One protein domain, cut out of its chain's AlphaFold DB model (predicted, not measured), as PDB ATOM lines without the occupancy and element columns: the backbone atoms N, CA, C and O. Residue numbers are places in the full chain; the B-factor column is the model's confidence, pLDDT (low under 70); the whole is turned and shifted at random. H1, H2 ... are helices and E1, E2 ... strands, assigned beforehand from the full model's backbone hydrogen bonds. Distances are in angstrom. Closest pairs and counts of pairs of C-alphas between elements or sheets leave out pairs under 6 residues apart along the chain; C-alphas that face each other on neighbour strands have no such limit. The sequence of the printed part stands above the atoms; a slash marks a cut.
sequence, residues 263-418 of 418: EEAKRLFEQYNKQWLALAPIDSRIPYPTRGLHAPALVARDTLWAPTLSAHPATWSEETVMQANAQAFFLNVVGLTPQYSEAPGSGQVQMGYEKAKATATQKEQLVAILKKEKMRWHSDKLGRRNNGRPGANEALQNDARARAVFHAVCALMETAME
ATOM      1  N   GLU A 263      30.824 -63.092  -7.313       86.69
ATOM      2  CA  GLU A 263      30.868 -63.578  -8.696       86.69
ATOM      3  C   GLU A 263      30.000 -62.717  -9.618       86.69
ATOM      4  O   GLU A 263      30.424 -62.352 -10.717       86.69
ATOM      5  N   GLU A 264      28.799 -62.345  -9.160       89.19
ATOM      6  CA  GLU A 264      27.917 -61.440  -9.895       89.19
ATOM      7  C   GLU A 264      28.550 -60.047 -10.019       89.19
ATOM      8  O   GLU A 264      28.546 -59.469 -11.107       89.19
ATOM      9  N   ALA A 265      29.156 -59.535  -8.943       91.31
ATOM     10  CA  ALA A 265      29.836 -58.244  -8.925       91.31
ATOM     11  C   ALA A 265      30.992 -58.188  -9.929       91.31
ATOM     12  O   ALA A 265      31.081 -57.235 -10.700       91.31
ATOM     13  N   LYS A 266      31.838 -59.226  -9.984       91.50
ATOM     14  CA  LYS A 266      32.930 -59.322 -10.967       91.50
ATOM     15  C   LYS A 266      32.406 -59.291 -12.400       91.50
ATOM     16  O   LYS A 266      32.875 -58.483 -13.200       91.50
ATOM     17  N   ARG A 267      31.373 -60.086 -12.706       92.56
ATOM     18  CA  ARG A 267      30.749 -60.105 -14.041       92.56
ATOM     19  C   ARG A 267      30.161 -58.742 -14.416       92.56
ATOM     20  O   ARG A 267      30.323 -58.275 -15.542       92.56
ATOM     21  N   LEU A 268      29.472 -58.096 -13.476       93.69
ATOM     22  CA  LEU A 268      28.923 -56.758 -13.688       93.69
ATOM     23  C   LEU A 268      30.024 -55.710 -13.839       93.69
ATOM     24  O   LEU A 268      29.859 -54.797 -14.637       93.69
ATOM     25  N   PHE A 269      31.147 -55.837 -13.136       95.06
ATOM     26  CA  PHE A 269      32.274 -54.917 -13.260       95.06
ATOM     27  C   PHE A 269      32.996 -55.038 -14.605       95.06
ATOM     28  O   PHE A 269      33.391 -54.031 -15.192       95.06
ATOM     29  N   GLU A 270      33.118 -56.248 -15.148       93.94
ATOM     30  CA  GLU A 270      33.595 -56.449 -16.520       93.94
ATOM     31  C   GLU A 270      32.664 -55.772 -17.532       93.94
ATOM     32  O   GLU A 270      33.116 -55.022 -18.400       93.94
ATOM     33  N   GLN A 271      31.350 -55.965 -17.383       94.12
ATOM     34  CA  GLN A 271      30.352 -55.314 -18.230       94.12
ATOM     35  C   GLN A 271      30.371 -53.785 -18.073       94.12
ATOM     36  O   GLN A 271      30.298 -53.067 -19.069       94.12
ATOM     37  N   TYR A 272      30.514 -53.292 -16.846       95.31
ATOM     38  CA  TYR A 272      30.649 -51.880 -16.508       95.31
ATOM     39  C   TYR A 272      31.855 -51.254 -17.207       95.31
ATOM     40  O   TYR A 272      31.716 -50.240 -17.888       95.31
ATOM     41  N   ASN A 273      33.025 -51.891 -17.116       94.38
ATOM     42  CA  ASN A 273      34.227 -51.422 -17.801       94.38
ATOM     43  C   ASN A 273      34.071 -51.466 -19.317       94.38
ATOM     44  O   ASN A 273      34.454 -50.515 -19.994       94.38
ATOM     45  N   LYS A 274      33.469 -52.530 -19.857       93.38
ATOM     46  CA  LYS A 274      33.188 -52.638 -21.290       93.38
ATOM     47  C   LYS A 274      32.276 -51.509 -21.770       93.38
ATOM     48  O   LYS A 274      32.542 -50.931 -22.817       93.38
ATOM     49  N   GLN A 275      31.233 -51.177 -21.011       93.19
ATOM     50  CA  GLN A 275      30.351 -50.054 -21.325       93.19
ATOM     51  C   GLN A 275      31.114 -48.732 -21.265       93.19
ATOM     52  O   GLN A 275      31.053 -47.971 -22.220       93.19
ATOM     53  N   TRP A 276      31.909 -48.491 -20.221       91.62
ATOM     54  CA  TRP A 276      32.739 -47.287 -20.124       91.62
ATOM     55  C   TRP A 276      33.719 -47.108 -21.284       91.62
ATOM     56  O   TRP A 276      33.883 -45.986 -21.751       91.62
ATOM     57  N   LEU A 277      34.355 -48.189 -21.740       90.81
ATOM     58  CA  LEU A 277      35.298 -48.168 -22.862       90.81
ATOM     59  C   LEU A 277      34.601 -48.013 -24.220       90.81
ATOM     60  O   LEU A 277      35.181 -47.444 -25.137       90.81
ATOM     61  N   ALA A 278      33.369 -48.509 -24.353       91.81
ATOM     62  CA  ALA A 278      32.572 -48.360 -25.567       91.81
ATOM     63  C   ALA A 278      31.930 -46.966 -25.701       91.81
ATOM     64  O   ALA A 278      31.475 -46.610 -26.789       91.81
ATOM     65  N   LEU A 279      31.864 -46.186 -24.616       90.75
ATOM     66  CA  LEU A 279      31.322 -44.832 -24.644       90.75
ATOM     67  C   LEU A 279      32.288 -43.866 -25.322       90.75
ATOM     68  O   LEU A 279      33.464 -43.778 -24.967       90.75
ATOM     69  N   ALA A 280      31.749 -43.046 -26.223       88.00
ATOM     70  CA  ALA A 280      32.485 -41.901 -26.728       88.00
ATOM     71  C   ALA A 280      32.836 -40.942 -25.568       88.00
ATOM     72  O   ALA A 280      32.044 -40.793 -24.630       88.00
ATOM     73  N   PRO A 281      33.973 -40.223 -25.622       86.12
ATOM     74  CA  PRO A 281      34.376 -39.293 -24.562       86.12
ATOM     75  C   PRO A 281      33.338 -38.214 -24.235       86.12
ATOM     76  O   PRO A 281      33.313 -37.720 -23.112       86.12
ATOM     77  N   ILE A 282      32.482 -37.873 -25.200       89.06
ATOM     78  CA  ILE A 282      31.425 -36.863 -25.079       89.06
ATOM     79  C   ILE A 282      30.066 -37.436 -24.653       89.06
ATOM     80  O   ILE A 282      29.174 -36.651 -24.348       89.06
ATOM     81  N   ASP A 283      29.874 -38.757 -24.652       89.38
ATOM     82  CA  ASP A 283      28.566 -39.371 -24.399       89.38
ATOM     83  C   ASP A 283      28.155 -39.212 -22.927       89.38
ATOM     84  O   ASP A 283      28.907 -39.554 -22.010       89.38
ATOM     85  N   SER A 284      26.949 -38.691 -22.698       89.00
ATOM     86  CA  SER A 284      26.402 -38.470 -21.359       89.00
ATOM     87  C   SER A 284      25.780 -39.721 -20.726       89.00
ATOM     88  O   SER A 284      25.419 -39.688 -19.550       89.00
ATOM     89  N   ARG A 285      25.581 -40.811 -21.479       90.12
ATOM     90  CA  ARG A 285      24.911 -42.037 -21.002       90.12
ATOM     91  C   ARG A 285      25.880 -42.963 -20.272       90.12
ATOM     92  O   ARG A 285      26.239 -44.031 -20.756       90.12
ATOM     93  N   ILE A 286      26.294 -42.538 -19.086       92.25
ATOM     94  CA  ILE A 286      27.291 -43.248 -18.281       92.25
ATOM     95  C   ILE A 286      26.653 -44.412 -17.496       92.25
ATOM     96  O   ILE A 286      25.546 -44.249 -16.971       92.25
ATOM     97  N   PRO A 287      27.315 -45.576 -17.382       94.25
ATOM     98  CA  PRO A 287      26.840 -46.654 -16.524       94.25
ATOM     99  C   PRO A 287      27.193 -46.369 -15.060       94.25
ATOM    100  O   PRO A 287      28.194 -45.718 -14.763       94.25
ATOM    101  N   TYR A 288      26.377 -46.885 -14.142       95.12
ATOM    102  CA  TYR A 288      26.538 -46.690 -12.695       95.12
ATOM    103  C   TYR A 288      26.995 -47.985 -12.000       95.12
ATOM    104  O   TYR A 288      26.616 -49.066 -12.451       95.12
ATOM    105  N   PRO A 289      27.792 -47.924 -10.916       93.38
ATOM    106  CA  PRO A 289      28.331 -49.106 -10.236       93.38
ATOM    107  C   PRO A 289      27.286 -49.744  -9.308       93.38
ATOM    108  O   PRO A 289      27.369 -49.660  -8.087       93.38
ATOM    109  N   THR A 290      26.259 -50.354  -9.895       91.75
ATOM    110  CA  THR A 290      25.170 -51.028  -9.177       91.75
ATOM    111  C   THR A 290      24.705 -52.272  -9.913       91.75
ATOM    112  O   THR A 290      25.052 -52.511 -11.073       91.75
ATOM    113  N   ARG A 291      23.828 -53.054  -9.274       84.00
ATOM    114  CA  ARG A 291      23.090 -54.108  -9.972       84.00
ATOM    115  C   ARG A 291      22.332 -53.503 -11.164       84.00
ATOM    116  O   ARG A 291      21.673 -52.477 -11.018       84.00
ATOM    117  N   GLY A 292      22.496 -54.085 -12.353       85.06
ATOM    118  CA  GLY A 292      21.893 -53.581 -13.598       85.06
ATOM    119  C   GLY A 292      22.605 -52.390 -14.264       85.06
ATOM    120  O   GLY A 292      22.203 -51.992 -15.353       85.06
ATOM    121  N   LEU A 293      23.672 -51.853 -13.661       90.75
ATOM    122  CA  LEU A 293      24.512 -50.774 -14.204       90.75
ATOM    123  C   LEU A 293      23.795 -49.443 -14.507       90.75
ATOM    124  O   LEU A 293      24.200 -48.691 -15.395       90.75
ATOM    125  N   HIS A 294      22.736 -49.124 -13.762       90.56
ATOM    126  CA  HIS A 294      21.891 -47.956 -14.012       90.56
ATOM    127  C   HIS A 294      21.629 -47.121 -12.752       90.56
ATOM    128  O   HIS A 294      21.457 -47.641 -11.651       90.56
ATOM    129  N   ALA A 295      21.494 -45.805 -12.927       89.62
ATOM    130  CA  ALA A 295      21.369 -44.850 -11.824       89.62
ATOM    131  C   ALA A 295      20.224 -45.147 -10.822       89.62
ATOM    132  O   ALA A 295      20.452 -45.012  -9.622       89.62
ATOM    133  N   PRO A 296      19.015 -45.593 -11.242       90.06
ATOM    134  CA  PRO A 296      17.929 -45.886 -10.299       90.06
ATOM    135  C   PRO A 296      18.208 -47.026  -9.311       90.06
ATOM    136  O   PRO A 296      17.557 -47.089  -8.275       90.06
ATOM    137  N   ALA A 297      19.158 -47.924  -9.594       89.38
ATOM    138  CA  ALA A 297      19.483 -49.010  -8.667       89.38
ATOM    139  C   ALA A 297      20.321 -48.530  -7.475       89.38
ATOM    140  O   ALA A 297      20.414 -49.246  -6.485       89.38
ATOM    141  N   LEU A 298      20.893 -47.320  -7.521       91.50
ATOM    142  CA  LEU A 298      21.652 -46.774  -6.391       91.50
ATOM    143  C   LEU A 298      20.783 -46.536  -5.156       91.50
ATOM    144  O   LEU A 298      21.290 -46.607  -4.046       91.50
ATOM    145  N   VAL A 299      19.487 -46.272  -5.326       93.12
ATOM    146  CA  VAL A 299      18.563 -46.021  -4.206       93.12
ATOM    147  C   VAL A 299      17.877 -47.289  -3.693       93.12
ATOM    148  O   VAL A 299      17.032 -47.215  -2.799       93.12
ATOM    149  N   ALA A 300      18.211 -48.457  -4.250       89.69
ATOM    150  CA  ALA A 300      17.650 -49.732  -3.825       89.69
ATOM    151  C   ALA A 300      18.097 -50.040  -2.387       89.69
ATOM    152  O   ALA A 300      19.281 -50.185  -2.100       89.69
ATOM    153  N   ARG A 301      17.152 -50.088  -1.446       89.38
ATOM    154  CA  ARG A 301      17.456 -50.332  -0.024       89.38
ATOM    155  C   ARG A 301      17.502 -51.818   0.321       89.38
ATOM    156  O   ARG A 301      18.082 -52.203   1.327       89.38
ATOM    157  N   ASP A 302      16.887 -52.646  -0.513       84.94
ATOM    158  CA  ASP A 302      16.824 -54.100  -0.396       84.94
ATOM    159  C   ASP A 302      18.137 -54.791  -0.787       84.94
ATOM    160  O   ASP A 302      18.333 -55.959  -0.467       84.94
ATOM    161  N   THR A 303      19.063 -54.087  -1.439       83.75
ATOM    162  CA  THR A 303      20.404 -54.587  -1.782       83.75
ATOM    163  C   THR A 303      21.430 -54.389  -0.667       83.75
ATOM    164  O   THR A 303      22.588 -54.773  -0.831       83.75
ATOM    165  N   LEU A 304      21.020 -53.819   0.470       85.69
ATOM    166  CA  LEU A 304      21.874 -53.546   1.620       85.69
ATOM    167  C   LEU A 304      21.527 -54.468   2.790       85.69
ATOM    168  O   LEU A 304      20.362 -54.733   3.085       85.69
ATOM    169  N   TRP A 305      22.556 -54.929   3.497       85.62
ATOM    170  CA  TRP A 305      22.407 -55.744   4.699       85.62
ATOM    171  C   TRP A 305      23.339 -55.235   5.792       85.62
ATOM    172  O   TRP A 305      24.546 -55.452   5.742       85.62
ATOM    173  N   ALA A 306      22.753 -54.554   6.777       84.44
ATOM    174  CA  ALA A 306      23.456 -53.951   7.904       84.44
ATOM    175  C   ALA A 306      22.888 -54.470   9.237       84.44
ATOM    176  O   ALA A 306      22.209 -53.735   9.950       84.44
ATOM    177  N   PRO A 307      23.114 -55.753   9.576       78.50
ATOM    178  CA  PRO A 307      22.558 -56.364  10.786       78.50
ATOM    179  C   PRO A 307      23.208 -55.845  12.079       78.50
ATOM    180  O   PRO A 307      22.671 -56.055  13.160       78.50
ATOM    181  N   THR A 308      24.379 -55.216  11.972       79.56
ATOM    182  CA  THR A 308      25.151 -54.653  13.087       79.56
ATOM    183  C   THR A 308      24.669 -53.272  13.511       79.56
ATOM    184  O   THR A 308      25.057 -52.805  14.579       79.56
ATOM    185  N   LEU A 309      23.849 -52.618  12.686       81.81
ATOM    186  CA  LEU A 309      23.350 -51.276  12.944       81.81
ATOM    187  C   LEU A 309      21.970 -51.306  13.580       81.81
ATOM    188  O   LEU A 309      21.130 -52.146  13.259       81.81
ATOM    189  N   SER A 310      21.741 -50.345  14.469       76.81
ATOM    190  CA  SER A 310      20.449 -50.173  15.129       76.81
ATOM    191  C   SER A 310      19.397 -49.629  14.154       76.81
ATOM    192  O   SER A 310      18.238 -50.054  14.163       76.81
ATOM    193  N   ALA A 311      19.817 -48.724  13.266       78.56
ATOM    194  CA  ALA A 311      18.987 -48.122  12.237       78.56
ATOM    195  C   ALA A 311      18.893 -49.020  10.994       78.56
ATOM    196  O   ALA A 311      19.879 -49.244  10.289       78.56
ATOM    197  N   HIS A 312      17.682 -49.489  10.683       83.12
ATOM    198  CA  HIS A 312      17.413 -50.276   9.476       83.12
ATOM    199  C   HIS A 312      17.705 -49.452   8.201       83.12
ATOM    200  O   HIS A 312      17.337 -48.281   8.167       83.12
ATOM    201  N   PRO A 313      18.230 -50.032   7.097       84.00
ATOM    202  CA  PRO A 313      18.500 -49.296   5.847       84.00
ATOM    203  C   PRO A 313      17.314 -48.500   5.275       84.00
ATOM    204  O   PRO A 313      17.486 -47.531   4.538       84.00
ATOM    205  N   ALA A 314      16.088 -48.883   5.650       84.81
ATOM    206  CA  ALA A 314      14.853 -48.157   5.344       84.81
ATOM    207  C   ALA A 314      14.820 -46.718   5.889       84.81
ATOM    208  O   ALA A 314      14.145 -45.875   5.305       84.81
ATOM    209  N   THR A 315      15.525 -46.437   6.987       85.81
ATOM    210  CA  THR A 315      15.539 -45.124   7.646       85.81
ATOM    211  C   THR A 315      16.722 -44.259   7.222       85.81
ATOM    212  O   THR A 315      16.824 -43.118   7.664       85.81
ATOM    213  N   TRP A 316      17.628 -44.780   6.391       88.25
ATOM    214  CA  TRP A 316      18.798 -44.036   5.936       88.25
ATOM    215  C   TRP A 316      18.420 -42.998   4.879       88.25
ATOM    216  O   TRP A 316      17.482 -43.188   4.089       88.25
ATOM    217  N   SER A 317      19.196 -41.913   4.847       90.38
ATOM    218  CA  SER A 317      19.090 -40.908   3.791       90.38
ATOM    219  C   SER A 317      19.357 -41.545   2.424       90.38
ATOM    220  O   SER A 317      20.103 -42.523   2.317       90.38
ATOM    221  N   GLU A 318      18.752 -41.008   1.365       91.56
ATOM    222  CA  GLU A 318      18.973 -41.548   0.020       91.56
ATOM    223  C   GLU A 318      20.440 -41.466  -0.394       91.56
ATOM    224  O   GLU A 318      20.957 -42.423  -0.958       91.56
ATOM    225  N   GLU A 319      21.130 -40.376  -0.059       91.88
ATOM    226  CA  GLU A 319      22.555 -40.222  -0.343       91.88
ATOM    227  C   GLU A 319      23.387 -41.320   0.331       91.88
ATOM    228  O   GLU A 319      24.211 -41.953  -0.327       91.88
ATOM    229  N   THR A 320      23.115 -41.614   1.605       91.62
ATOM    230  CA  THR A 320      23.772 -42.712   2.329       91.62
ATOM    231  C   THR A 320      23.535 -44.054   1.635       91.62
ATOM    232  O   THR A 320      24.467 -44.835   1.477       91.62
ATOM    233  N   VAL A 321      22.312 -44.319   1.165       92.31
ATOM    234  CA  VAL A 321      21.972 -45.553   0.432       92.31
ATOM    235  C   VAL A 321      22.699 -45.624  -0.915       92.31
ATOM    236  O   VAL A 321      23.231 -46.675  -1.271       92.31
ATOM    237  N   MET A 322      22.771 -44.511  -1.652       94.88
ATOM    238  CA  MET A 322      23.504 -44.439  -2.920       94.88
ATOM    239  C   MET A 322      24.993 -44.713  -2.712       94.88
ATOM    240  O   MET A 322      25.574 -45.526  -3.435       94.88
ATOM    241  N   GLN A 323      25.597 -44.078  -1.704       94.06
ATOM    242  CA  GLN A 323      26.991 -44.317  -1.349       94.06
ATOM    243  C   GLN A 323      27.209 -45.785  -0.947       94.06
ATOM    244  O   GLN A 323      28.158 -46.415  -1.413       94.06
ATOM    245  N   ALA A 324      26.290 -46.358  -0.164       92.50
ATOM    246  CA  ALA A 324      26.348 -47.743   0.294       92.50
ATOM    247  C   ALA A 324      26.346 -48.749  -0.841       92.50
ATOM    248  O   ALA A 324      27.203 -49.629  -0.898       92.50
ATOM    249  N   ASN A 325      25.414 -48.595  -1.775       93.62
ATOM    250  CA  ASN A 325      25.321 -49.484  -2.921       93.62
ATOM    251  C   ASN A 325      26.552 -49.378  -3.825       93.62
ATOM    252  O   ASN A 325      27.052 -50.404  -4.289       93.62
ATOM    253  N   ALA A 326      27.077 -48.166  -4.031       94.69
ATOM    254  CA  ALA A 326      28.291 -47.960  -4.815       94.69
ATOM    255  C   ALA A 326      29.522 -48.604  -4.152       94.69
ATOM    256  O   ALA A 326      30.288 -49.304  -4.814       94.69
ATOM    257  N   GLN A 327      29.710 -48.425  -2.843       93.88
ATOM    258  CA  GLN A 327      30.831 -49.043  -2.129       93.88
ATOM    259  C   GLN A 327      30.701 -50.562  -2.053       93.88
ATOM    260  O   GLN A 327      31.671 -51.271  -2.321       93.88
ATOM    261  N   ALA A 328      29.502 -51.073  -1.758       92.81
ATOM    262  CA  ALA A 328      29.229 -52.504  -1.756       92.81
ATOM    263  C   ALA A 328      29.545 -53.132  -3.119       92.81
ATOM    264  O   ALA A 328      30.094 -54.230  -3.169       92.81
ATOM    265  N   PHE A 329      29.261 -52.440  -4.226       94.56
ATOM    266  CA  PHE A 329      29.633 -52.908  -5.558       94.56
ATOM    267  C   PHE A 329      31.150 -53.105  -5.687       94.56
ATOM    268  O   PHE A 329      31.590 -54.218  -5.972       94.56
ATOM    269  N   PHE A 330      31.960 -52.076  -5.413       94.75
ATOM    270  CA  PHE A 330      33.420 -52.169  -5.554       94.75
ATOM    271  C   PHE A 330      34.069 -53.148  -4.569       94.75
ATOM    272  O   PHE A 330      35.013 -53.846  -4.937       94.75
ATOM    273  N   LEU A 331      33.545 -53.256  -3.348       94.00
ATOM    274  CA  LEU A 331      34.012 -54.235  -2.367       94.00
ATOM    275  C   LEU A 331      33.741 -55.672  -2.821       94.00
ATOM    276  O   LEU A 331      34.650 -56.504  -2.810       94.00
ATOM    277  N   ASN A 332      32.537 -55.956  -3.319       92.75
ATOM    278  CA  ASN A 332      32.205 -57.294  -3.806       92.75
ATOM    279  C   ASN A 332      33.032 -57.691  -5.044       92.75
ATOM    280  O   ASN A 332      33.357 -58.868  -5.196       92.75
ATOM    281  N   VAL A 333      33.450 -56.738  -5.891       93.19
ATOM    282  CA  VAL A 333      34.341 -57.007  -7.042       93.19
ATOM    283  C   VAL A 333      35.666 -57.632  -6.605       93.19
ATOM    284  O   VAL A 333      36.138 -58.586  -7.228       93.19
ATOM    285  N   VAL A 334      36.253 -57.144  -5.512       92.31
ATOM    286  CA  VAL A 334      37.502 -57.688  -4.949       92.31
ATOM    287  C   VAL A 334      37.261 -58.839  -3.962       92.31
ATOM    288  O   VAL A 334      38.206 -59.402  -3.408       92.31
ATOM    289  N   GLY A 335      36.004 -59.246  -3.764       89.19
ATOM    290  CA  GLY A 335      35.622 -60.309  -2.833       89.19
ATOM    291  C   GLY A 335      35.704 -59.900  -1.361       89.19
ATOM    292  O   GLY A 335      35.892 -60.761  -0.505       89.19
ATOM    293  N   LEU A 336      35.591 -58.603  -1.067       90.25
ATOM    294  CA  LEU A 336      35.482 -58.081   0.291       90.25
ATOM    295  C   LEU A 336      34.010 -57.882   0.658       90.25
ATOM    296  O   LEU A 336      33.227 -57.337  -0.117       90.25
ATOM    297  N   THR A 337      33.640 -58.299   1.866       89.31
ATOM    298  CA  THR A 337      32.273 -58.135   2.364       89.31
ATOM    299  C   THR A 337      32.082 -56.720   2.916       89.31
ATOM    300  O   THR A 337      32.854 -56.320   3.796       89.31
ATOM    301  N   PRO A 338      31.059 -55.971   2.466       90.06
ATOM    302  CA  PRO A 338      30.750 -54.663   3.026       90.06
ATOM    303  C   PRO A 338      30.317 -54.778   4.490       90.06
ATOM    304  O   PRO A 338      29.546 -55.666   4.860       90.06
ATOM    305  N   GLN A 339      30.809 -53.861   5.316       88.44
ATOM    306  CA  GLN A 339      30.432 -53.695   6.716       88.44
ATOM    307  C   GLN A 339      29.973 -52.267   6.979       88.44
ATOM    308  O   GLN A 339      30.454 -51.316   6.364       88.44
ATOM    309  N   TYR A 340      29.043 -52.149   7.922       88.75
ATOM    310  CA  TYR A 340      28.391 -50.899   8.279       88.75
ATOM    311  C   TYR A 340      28.557 -50.666   9.780       88.75
ATOM    312  O   TYR A 340      28.261 -51.554  10.590       88.75
ATOM    313  N   SER A 341      29.028 -49.477  10.139       85.75
ATOM    314  CA  SER A 341      29.251 -49.035  11.515       85.75
ATOM    315  C   SER A 341      28.717 -47.619  11.699       85.75
ATOM    316  O   SER A 341      28.759 -46.812  10.778       85.75
ATOM    317  N   GLU A 342      28.219 -47.296  12.886       83.88
ATOM    318  CA  GLU A 342      27.841 -45.924  13.223       83.88
ATOM    319  C   GLU A 342      29.083 -45.155  13.690       83.88
ATOM    320  O   GLU A 342      29.834 -45.624  14.549       83.88
ATOM    321  N   ALA A 343      29.309 -43.976  13.111       78.19
ATOM    322  CA  ALA A 343      30.383 -43.084  13.511       78.19
ATOM    323  C   ALA A 343      30.159 -42.602  14.955       78.19
ATOM    324  O   ALA A 343      29.079 -42.073  15.262       78.19
ATOM    325  N   PRO A 344      31.158 -42.731  15.845       70.06
ATOM    326  CA  PRO A 344      31.029 -42.259  17.214       70.06
ATOM    327  C   PRO A 344      30.828 -40.737  17.224       70.06
ATOM    328  O   PRO A 344      31.652 -39.985  16.713       70.06
ATOM    329  N   GLY A 345      29.712 -40.282  17.800       68.00
ATOM    330  CA  GLY A 345      29.400 -38.862  18.008       68.00
ATOM    331  C   GLY A 345      28.437 -38.235  16.994       68.00
ATOM    332  O   GLY A 345      27.662 -37.371  17.389       68.00
ATOM    333  N   SER A 346      28.414 -38.682  15.732       70.75
ATOM    334  CA  SER A 346      27.491 -38.137  14.716       70.75
ATOM    335  C   SER A 346      26.305 -39.050  14.402       70.75
ATOM    336  O   SER A 346      25.328 -38.595  13.810       70.75
ATOM    337  N   GLY A 347      26.389 -40.340  14.756       69.00
ATOM    338  CA  GLY A 347      25.381 -41.340  14.385       69.00
ATOM    339  C   GLY A 347      25.277 -41.565  12.872       69.00
ATOM    340  O   GLY A 347      24.347 -42.224  12.409       69.00
ATOM    341  N   GLN A 348      26.208 -41.014  12.082       77.88
ATOM    342  CA  GLN A 348      26.241 -41.238  10.644       77.88
ATOM    343  C   GLN A 348      26.715 -42.654  10.341       77.88
ATOM    344  O   GLN A 348      27.642 -43.171  10.964       77.88
ATOM    345  N   VAL A 349      26.084 -43.271   9.347       83.25
ATOM    346  CA  VAL A 349      26.461 -44.599   8.872       83.25
ATOM    347  C   VAL A 349      27.759 -44.483   8.084       83.25
ATOM    348  O   VAL A 349      27.787 -43.911   6.996       83.25
ATOM    349  N   GLN A 350      28.831 -45.031   8.644       83.44
ATOM    350  CA  GLN A 350      30.093 -45.258   7.961       83.44
ATOM    351  C   GLN A 350      30.136 -46.667   7.391       83.44
ATOM    352  O   GLN A 350      29.517 -47.610   7.892       83.44
ATOM    353  N   MET A 351      30.876 -46.788   6.303       84.31
ATOM    354  CA  MET A 351      30.864 -47.961   5.457       84.31
ATOM    355  C   MET A 351      32.285 -48.322   5.088       84.31
ATOM    356  O   MET A 351      33.099 -47.464   4.755       84.31
ATOM    357  N   GLY A 352      32.572 -49.611   5.163       85.19
ATOM    358  CA  GLY A 352      33.904 -50.124   4.928       85.19
ATOM    359  C   GLY A 352      33.888 -51.635   4.841       85.19
ATOM    360  O   GLY A 352      32.919 -52.249   4.399       85.19
ATOM    361  N   TYR A 353      34.985 -52.243   5.256       88.62
ATOM    362  CA  TYR A 353      35.157 -53.685   5.261       88.62
ATOM    363  C   TYR A 353      36.054 -54.084   6.428       88.62
ATOM    364  O   TYR A 353      36.798 -53.276   6.986       88.62
ATOM    365  N   GLU A 354      36.009 -55.361   6.789       85.94
ATOM    366  CA  GLU A 354      36.822 -55.878   7.882       85.94
ATOM    367  C   GLU A 354      38.294 -55.962   7.464       85.94
ATOM    368  O   GLU A 354      38.716 -56.910   6.796       85.94
ATOM    369  N   LYS A 355      39.100 -54.976   7.880       84.19
ATOM    370  CA  LYS A 355      40.529 -54.893   7.526       84.19
ATOM    371  C   LYS A 355      41.322 -56.146   7.920       84.19
ATOM    372  O   LYS A 355      42.283 -56.474   7.231       84.19
ATOM    373  N   ALA A 356      40.907 -56.836   8.987       83.19
ATOM    374  CA  ALA A 356      41.535 -58.063   9.483       83.19
ATOM    375  C   ALA A 356      41.307 -59.287   8.576       83.19
ATOM    376  O   ALA A 356      42.109 -60.216   8.596       83.19
ATOM    377  N   LYS A 357      40.230 -59.295   7.779       84.06
ATOM    378  CA  LYS A 357      39.904 -60.393   6.851       84.06
ATOM    379  C   LYS A 357      40.359 -60.129   5.417       84.06
ATOM    380  O   LYS A 357      40.329 -61.043   4.600       84.06
ATOM    381  N   ALA A 358      40.766 -58.900   5.108       88.69
ATOM    382  CA  ALA A 358      41.203 -58.506   3.778       88.69
ATOM    383  C   ALA A 358      42.668 -58.886   3.530       88.69
ATOM    384  O   ALA A 358      43.553 -58.496   4.296       88.69
ATOM    385  N   THR A 359      42.947 -59.579   2.425       90.00
ATOM    386  CA  THR A 359      44.331 -59.834   2.002       90.00
ATOM    387  C   THR A 359      44.970 -58.565   1.431       90.00
ATOM    388  O   THR A 359      44.286 -57.700   0.881       90.00
ATOM    389  N   ALA A 360      46.302 -58.452   1.511       88.31
ATOM    390  CA  ALA A 360      47.037 -57.324   0.920       88.31
ATOM    391  C   ALA A 360      46.737 -57.168  -0.583       88.31
ATOM    392  O   ALA A 360      46.452 -56.070  -1.050       88.31
ATOM    393  N   THR A 361      46.658 -58.288  -1.306       91.56
ATOM    394  CA  THR A 361      46.305 -58.327  -2.731       91.56
ATOM    395  C   THR A 361      44.918 -57.750  -3.025       91.56
ATOM    396  O   THR A 361      44.754 -57.024  -4.002       91.56
ATOM    397  N   GLN A 362      43.918 -58.023  -2.180       92.12
ATOM    398  CA  GLN A 362      42.573 -57.464  -2.340       92.12
ATOM    399  C   GLN A 362      42.564 -55.952  -2.113       92.12
ATOM    400  O   GLN A 362      41.893 -55.230  -2.848       92.12
ATOM    401  N   LYS A 363      43.326 -55.465  -1.125       90.75
ATOM    402  CA  LYS A 363      43.458 -54.027  -0.849       90.75
ATOM    403  C   LYS A 363      44.143 -53.298  -2.005       90.75
ATOM    404  O   LYS A 363      43.637 -52.281  -2.464       90.75
ATOM    405  N   GLU A 364      45.239 -53.843  -2.530       92.25
ATOM    406  CA  GLU A 364      45.944 -53.276  -3.688       92.25
ATOM    407  C   GLU A 364      45.052 -53.224  -4.935       92.25
ATOM    408  O   GLU A 364      44.972 -52.192  -5.605       92.25
ATOM    409  N   GLN A 365      44.325 -54.311  -5.220       92.88
ATOM    410  CA  GLN A 365      43.356 -54.358  -6.317       92.88
ATOM    411  C   GLN A 365      42.239 -53.328  -6.133       92.88
ATOM    412  O   GLN A 365      41.883 -52.636  -7.090       92.88
ATOM    413  N   LEU A 366      41.717 -53.190  -4.912       93.81
ATOM    414  CA  LEU A 366      40.692 -52.205  -4.591       93.81
ATOM    415  C   LEU A 366      41.207 -50.786  -4.842       93.81
ATOM    416  O   LEU A 366      40.572 -50.030  -5.570       93.81
ATOM    417  N   VAL A 367      42.389 -50.438  -4.328       93.88
ATOM    418  CA  VAL A 367      43.005 -49.118  -4.542       93.88
ATOM    419  C   VAL A 367      43.233 -48.850  -6.033       93.88
ATOM    420  O   VAL A 367      42.942 -47.753  -6.512       93.88
ATOM    421  N   ALA A 368      43.705 -49.839  -6.798       93.94
ATOM    422  CA  ALA A 368      43.914 -49.695  -8.238       93.94
ATOM    423  C   ALA A 368      42.607 -49.413  -9.000       93.94
ATOM    424  O   ALA A 368      42.591 -48.582  -9.913       93.94
ATOM    425  N   ILE A 369      41.507 -50.071  -8.618       94.75
ATOM    426  CA  ILE A 369      40.174 -49.808  -9.173       94.75
ATOM    427  C   ILE A 369      39.712 -48.401  -8.778       94.75
ATOM    428  O   ILE A 369      39.362 -47.604  -9.648       94.75
ATOM    429  N   LEU A 370      39.773 -48.058  -7.490       94.81
ATOM    430  CA  LEU A 370      39.263 -46.786  -6.977       94.81
ATOM    431  C   LEU A 370      40.021 -45.573  -7.522       94.81
ATOM    432  O   LEU A 370      39.393 -44.557  -7.804       94.81
ATOM    433  N   LYS A 371      41.333 -45.674  -7.775       94.94
ATOM    434  CA  LYS A 371      42.097 -44.609  -8.449       94.94
ATOM    435  C   LYS A 371      41.535 -44.285  -9.837       94.94
ATOM    436  O   LYS A 371      41.396 -43.114 -10.189       94.94
ATOM    437  N   LYS A 372      41.174 -45.313 -10.617       94.25
ATOM    438  CA  LYS A 372      40.559 -45.138 -11.945       94.25
ATOM    439  C   LYS A 372      39.162 -44.536 -11.826       94.25
ATOM    440  O   LYS A 372      38.829 -43.594 -12.544       94.25
ATOM    441  N   GLU A 373      38.363 -45.047 -10.896       95.25
ATOM    442  CA  GLU A 373      36.988 -44.589 -10.694       95.25
ATOM    443  C   GLU A 373      36.916 -43.159 -10.147       95.25
ATOM    444  O   GLU A 373      36.095 -42.376 -10.619       95.25
ATOM    445  N   LYS A 374      37.836 -42.756  -9.262       94.25
ATOM    446  CA  LYS A 374      37.922 -41.382  -8.746       94.25
ATOM    447  C   LYS A 374      38.031 -40.368  -9.883       94.25
ATOM    448  O   LYS A 374      37.410 -39.311  -9.834       94.25
ATOM    449  N   MET A 375      38.785 -40.703 -10.931       92.56
ATOM    450  CA  MET A 375      38.913 -39.847 -12.109       92.56
ATOM    451  C   MET A 375      37.701 -39.900 -13.028       92.56
ATOM    452  O   MET A 375      37.305 -38.867 -13.559       92.56
ATOM    453  N   ARG A 376      37.078 -41.070 -13.199       92.81
ATOM    454  CA  ARG A 376      35.868 -41.216 -14.023       92.81
ATOM    455  C   ARG A 376      34.680 -40.435 -13.465       92.81
ATOM    456  O   ARG A 376      33.947 -39.829 -14.240       92.81
ATOM    457  N   TRP A 377      34.520 -40.436 -12.145       94.69
ATOM    458  CA  TRP A 377      33.382 -39.831 -11.450       94.69
ATOM    459  C   TRP A 377      33.617 -38.386 -11.001       94.69
ATOM    460  O   TRP A 377      32.726 -37.786 -10.408       94.69
ATOM    461  N   HIS A 378      34.783 -37.805 -11.297       94.62
ATOM    462  CA  HIS A 378      35.047 -36.405 -10.982       94.62
ATOM    463  C   HIS A 378      34.082 -35.484 -11.742       94.62
ATOM    464  O   HIS A 378      33.890 -35.640 -12.953       94.62
ATOM    465  N   SER A 379      33.525 -34.488 -11.050       91.00
ATOM    466  CA  SER A 379      32.537 -33.539 -11.588       91.00
ATOM    467  C   SER A 379      32.997 -32.905 -12.907       91.00
ATOM    468  O   SER A 379      32.253 -32.921 -13.883       91.00
ATOM    469  N   ASP A 380      34.250 -32.453 -12.987       89.12
ATOM    470  CA  ASP A 380      34.826 -31.871 -14.211       89.12
ATOM    471  C   ASP A 380      34.885 -32.839 -15.400       89.12
ATOM    472  O   ASP A 380      34.693 -32.440 -16.550       89.12
ATOM    473  N   LYS A 381      35.181 -34.122 -15.153       90.19
ATOM    474  CA  LYS A 381      35.248 -35.138 -16.215       90.19
ATOM    475  C   LYS A 381      33.850 -35.470 -16.718       90.19
ATOM    476  O   LYS A 381      33.657 -35.600 -17.925       90.19
ATOM    477  N   LEU A 382      32.878 -35.535 -15.812       91.62
ATOM    478  CA  LEU A 382      31.473 -35.727 -16.150       91.62
ATOM    479  C   LEU A 382      30.873 -34.506 -16.860       91.62
ATOM    480  O   LEU A 382      30.160 -34.669 -17.846       91.62
ATOM    481  N   GLY A 383      31.225 -33.286 -16.451       90.00
ATOM    482  CA  GLY A 383      30.764 -32.049 -17.089       90.00
ATOM    483  C   GLY A 383      31.169 -31.937 -18.562       90.00
ATOM    484  O   GLY A 383      30.450 -31.341 -19.358       90.00
ATOM    485  N   ARG A 384      32.264 -32.578 -18.986       90.06
ATOM    486  CA  ARG A 384      32.679 -32.617 -20.404       90.06
ATOM    487  C   ARG A 384      31.821 -33.551 -21.272       90.06
ATOM    488  O   ARG A 384      31.883 -33.477 -22.498       90.06
ATOM    489  N   ARG A 385      31.006 -34.419 -20.666       91.00
ATOM    490  CA  ARG A 385      30.159 -35.399 -21.364       91.00
ATOM    491  C   ARG A 385      28.819 -34.799 -21.775       91.00
ATOM    492  O   ARG A 385      27.786 -35.100 -21.179       91.00
ATOM    493  N   ASN A 386      28.838 -33.917 -22.775       90.38
ATOM    494  CA  ASN A 386      27.671 -33.129 -23.195       90.38
ATOM    495  C   ASN A 386      27.105 -33.503 -24.584       90.38
ATOM    496  O   ASN A 386      26.465 -32.691 -25.245       90.38
ATOM    497  N   ASN A 387      27.351 -34.719 -25.078       88.88
ATOM    498  CA  ASN A 387      26.923 -35.205 -26.402       88.88
ATOM    499  C   ASN A 387      27.314 -34.271 -27.565       88.88
ATOM    500  O   ASN A 387      26.554 -34.096 -28.515       88.88
ATOM    501  N   GLY A 388      28.478 -33.621 -27.463       85.12
ATOM    502  CA  GLY A 388      28.972 -32.670 -28.464       85.12
ATOM    503  C   GLY A 388      28.320 -31.285 -28.405       85.12
ATOM    504  O   GLY A 388      28.602 -30.451 -29.261       85.12
ATOM    505  N   ARG A 389      27.464 -31.014 -27.411       86.06
ATOM    506  CA  ARG A 389      26.912 -29.676 -27.184       86.06
ATOM    507  C   ARG A 389      27.972 -28.758 -26.562       86.06
ATOM    508  O   ARG A 389      28.771 -29.223 -25.745       86.06
ATOM    509  N   PRO A 390      27.975 -27.464 -26.919       85.06
ATOM    510  CA  PRO A 390      28.851 -26.489 -26.288       85.06
ATOM    511  C   PRO A 390      28.491 -26.312 -24.806       85.06
ATOM    512  O   PRO A 390      27.325 -26.415 -24.423       85.06
ATOM    513  N   GLY A 391      29.498 -26.023 -23.982       86.69
ATOM    514  CA  GLY A 391      29.344 -25.842 -22.536       86.69
ATOM    515  C   GLY A 391      29.403 -27.142 -21.727       86.69
ATOM    516  O   GLY A 391      29.513 -28.240 -22.279       86.69
ATOM    517  N   ALA A 392      29.358 -27.000 -20.401       88.06
ATOM    518  CA  ALA A 392      29.379 -28.124 -19.473       88.06
ATOM    519  C   ALA A 392      27.995 -28.779 -19.352       88.06
ATOM    520  O   ALA A 392      26.959 -28.116 -19.376       88.06
ATOM    521  N   ASN A 393      27.976 -30.099 -19.189       90.94
ATOM    522  CA  ASN A 393      26.782 -30.850 -18.841       90.94
ATOM    523  C   ASN A 393      26.490 -30.700 -17.340       90.94
ATOM    524  O   ASN A 393      26.845 -31.565 -16.536       90.94
ATOM    525  N   GLU A 394      25.815 -29.613 -16.975       90.12
ATOM    526  CA  GLU A 394      25.418 -29.331 -15.589       90.12
ATOM    527  C   GLU A 394      24.529 -30.427 -14.994       90.12
ATOM    528  O   GLU A 394      24.615 -30.713 -13.802       90.12
ATOM    529  N   ALA A 395      23.707 -31.084 -15.820       89.31
ATOM    530  CA  ALA A 395      22.824 -32.149 -15.359       89.31
ATOM    531  C   ALA A 395      23.610 -33.350 -14.823       89.31
ATOM    532  O   ALA A 395      23.176 -33.966 -13.857       89.31
ATOM    533  N   LEU A 396      24.760 -33.669 -15.427       88.31
ATOM    534  CA  LEU A 396      25.628 -34.757 -14.973       88.31
ATOM    535  C   LEU A 396      26.635 -34.289 -13.917       88.31
ATOM    536  O   LEU A 396      26.916 -35.024 -12.975       88.31
ATOM    537  N   GLN A 397      27.144 -33.063 -14.049       90.31
ATOM    538  CA  GLN A 397      28.080 -32.458 -13.099       90.31
ATOM    539  C   GLN A 397      27.451 -32.270 -11.710       90.31
ATOM    540  O   GLN A 397      28.114 -32.508 -10.701       90.31
ATOM    541  N   ASN A 398      26.170 -31.896 -11.661       90.56
ATOM    542  CA  ASN A 398      25.434 -31.645 -10.422       90.56
ATOM    543  C   ASN A 398      24.541 -32.826  -9.988       90.56
ATOM    544  O   ASN A 398      23.891 -32.734  -8.938       90.56
ATOM    545  N   ASP A 399      24.525 -33.942 -10.736       92.38
ATOM    546  CA  ASP A 399      23.704 -35.122 -10.414       92.38
ATOM    547  C   ASP A 399      24.052 -35.639  -9.010       92.38
ATOM    548  O   ASP A 399      25.192 -36.016  -8.727       92.38
ATOM    549  N   ALA A 400      23.052 -35.687  -8.129       93.19
ATOM    550  CA  ALA A 400      23.202 -36.198  -6.769       93.19
ATOM    551  C   ALA A 400      23.721 -37.640  -6.745       93.19
ATOM    552  O   ALA A 400      24.515 -37.996  -5.879       93.19
ATOM    553  N   ARG A 401      23.338 -38.456  -7.732       94.38
ATOM    554  CA  ARG A 401      23.763 -39.856  -7.834       94.38
ATOM    555  C   ARG A 401      25.226 -39.965  -8.230       94.38
ATOM    556  O   ARG A 401      25.956 -40.752  -7.638       94.38
ATOM    557  N   ALA A 402      25.665 -39.171  -9.207       93.56
ATOM    558  CA  ALA A 402      27.063 -39.153  -9.628       93.56
ATOM    559  C   ALA A 402      27.972 -38.633  -8.506       93.56
ATOM    560  O   ALA A 402      29.012 -39.231  -8.232       93.56
ATOM    561  N   ARG A 403      27.532 -37.584  -7.794       94.88
ATOM    562  CA  ARG A 403      28.216 -37.078  -6.595       94.88
ATOM    563  C   ARG A 403      28.293 -38.131  -5.493       94.88
ATOM    564  O   ARG A 403      29.371 -38.348  -4.953       94.88
ATOM    565  N   ALA A 404      27.200 -38.840  -5.209       94.50
ATOM    566  CA  ALA A 404      27.205 -39.924  -4.229       94.50
ATOM    567  C   ALA A 404      28.210 -41.029  -4.601       94.50
ATOM    568  O   ALA A 404      28.969 -41.472  -3.745       94.50
ATOM    569  N   VAL A 405      28.289 -41.433  -5.876       95.62
ATOM    570  CA  VAL A 405      29.299 -42.408  -6.329       95.62
ATOM    571  C   VAL A 405      30.720 -41.869  -6.144       95.62
ATOM    572  O   VAL A 405      31.588 -42.592  -5.659       95.62
ATOM    573  N   PHE A 406      30.967 -40.603  -6.480       95.88
ATOM    574  CA  PHE A 406      32.275 -39.979  -6.284       95.88
ATOM    575  C   PHE A 406      32.695 -39.952  -4.805       95.88
ATOM    576  O   PHE A 406      33.815 -40.355  -4.478       95.88
ATOM    577  N   HIS A 407      31.796 -39.543  -3.905       94.75
ATOM    578  CA  HIS A 407      32.051 -39.539  -2.462       94.75
ATOM    579  C   HIS A 407      32.275 -40.951  -1.917       94.75
ATOM    580  O   HIS A 407      33.228 -41.171  -1.172       94.75
ATOM    581  N   ALA A 408      31.476 -41.925  -2.361       93.69
ATOM    582  CA  ALA A 408      31.664 -43.335  -2.037       93.69
ATOM    583  C   ALA A 408      33.064 -43.839  -2.412       93.69
ATOM    584  O   ALA A 408      33.714 -44.497  -1.598       93.69
ATOM    585  N   VAL A 409      33.535 -43.517  -3.621       94.50
ATOM    586  CA  VAL A 409      34.871 -43.898  -4.100       94.50
ATOM    587  C   VAL A 409      35.969 -43.233  -3.271       94.50
ATOM    588  O   VAL A 409      36.931 -43.906  -2.909       94.50
ATOM    589  N   CYS A 410      35.831 -41.945  -2.940       93.69
ATOM    590  CA  CYS A 410      36.820 -41.228  -2.130       93.69
ATOM    591  C   CYS A 410      36.922 -41.801  -0.710       93.69
ATOM    592  O   CYS A 410      38.013 -42.189  -0.301       93.69
ATOM    593  N   ALA A 411      35.792 -41.958  -0.017       91.56
ATOM    594  CA  ALA A 411      35.757 -42.502   1.341       91.56
ATOM    595  C   ALA A 411      36.281 -43.949   1.405       91.56
ATOM    596  O   ALA A 411      37.002 -44.334   2.328       91.56
ATOM    597  N   LEU A 412      35.968 -44.767   0.392       91.06
ATOM    598  CA  LEU A 412      36.464 -46.140   0.337       91.06
ATOM    599  C   LEU A 412      37.972 -46.196   0.062       91.06
ATOM    600  O   LEU A 412      38.659 -47.074   0.579       91.06
ATOM    601  N   MET A 413      38.490 -45.258  -0.732       91.25
ATOM    602  CA  MET A 413      39.919 -45.155  -1.015       91.25
ATOM    603  C   MET A 413      40.702 -44.752   0.238       91.25
ATOM    604  O   MET A 413      41.738 -45.351   0.500       91.25
ATOM    605  N   GLU A 414      40.187 -43.812   1.035       89.81
ATOM    606  CA  GLU A 414      40.760 -43.445   2.339       89.81
ATOM    607  C   GLU A 414      40.826 -44.662   3.270       89.81
ATOM    608  O   GLU A 414      41.895 -45.016   3.761       89.81
ATOM    609  N   THR A 415      39.716 -45.396   3.388       86.19
ATOM    610  CA  THR A 415      39.636 -46.611   4.218       86.19
ATOM    611  C   THR A 415      40.607 -47.711   3.766       86.19
ATOM    612  O   THR A 415      41.077 -48.498   4.588       86.19
ATOM    613  N   ALA A 416      40.882 -47.800   2.461       85.44
ATOM    614  CA  ALA A 416      41.761 -48.815   1.884       85.44
ATOM    615  C   ALA A 416      43.256 -48.467   1.963       85.44
ATOM    616  O   ALA A 416      44.087 -49.371   1.853       85.44
ATOM    617  N   MET A 417      43.589 -47.182   2.120       82.00
ATOM    618  CA  MET A 417      44.965 -46.690   2.245       82.00
ATOM    619  C   MET A 417      45.475 -46.677   3.694       82.00
ATOM    620  O   MET A 417      46.687 -46.668   3.897       82.00
ATOM    621  N   GLU A 418      44.568 -46.704   4.671       71.56
ATOM    622  CA  GLU A 418      44.844 -46.937   6.097       71.56
ATOM    623  C   GLU A 418      45.003 -48.425   6.449       71.56
ATOM    624  O   GLU A 418      46.002 -48.779   7.110       71.56
TER     625      GLU A 418
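Overview. This is residues 263 to 418 of the 418 residues of an uncharacterized protein of Hortaea werneckii (UniProt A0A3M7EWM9). The small strand hairpin E1 and E2 packs on a core of two crossed helices, H3 and H7, with H4 packed on H7, H2 on H3, and H1 meeting one end of H3. The short helices H5 and H6 sit together away from the hairpin. The printed part has 156 residues, with seven named helices and two named strands in the order H1 H2 H3 E1 E2 H4 H5 H6 H7; the sheet, E1 - E2, is antiparallel and the class mostly helix. The whole is compact, radius of gyration of the C-alphas 15.6 A, spanning 48 by 34 by 26 A.

Along the chain. Look first at strands E1, residues 338 to 342, and E2, residues 349 to 353. Find C-alpha 318 at (18.973, -41.548, 0.020); from there H3 runs 22.9 A to residue 333. H7, residues 400 to 417, runs 25.8 A to C-alpha 417 at (44.965, -46.690, 2.245). H4, residues 360 to 376, measures 24.6 A, and H1, residues 263 to 278, 22.8 A. The short helices are H2, residues 295 to 299, H5, 379 to 383, and H6, 394 to 397.

Arrangement. In the hairpin, N 341 and O 350 are 3.0 A apart, within hydrogen-bond range. The closest C-alphas of H3 and E2 are Ala 324 and Met 351, 6.9 A. H3, the hub, touches H7 at Gln 323 and Ala 408, 4.8 A, a steep tilt of 50 degrees, the same way. Residues 263 to 269 of H1 touch H3, about perpendicular at 79 degrees, closest at Lys 266 and Val 333, 4.8 A. H2 touches H3 at Leu 298 and Met 322, 4.6 A. H4 touches H7 at Leu 370 and Val 409, 6.0 A, opposite ways at a shallow tilt of 32 degrees, only just short of steep. H5 touches H6 at Gly 383 and Gln 397, 4.8 A. Every O i to N i+4 pair is within hydrogen-bond range in H1, H3, H5 and H7; H4 has 11 of 13, H2 0 of 1 but 1 of 2 O i to N i+3 pairs, and H6 is too short.

Size, cuts and confidence. The C-alphas farthest apart, Ala 356 and Pro 390, are 49.4 A apart. The printed part has no cut; H1 to H2 and H2 to H3 are long links. Mean pLDDT of the printed part is 89.3, with residues 345 and 347 under 70.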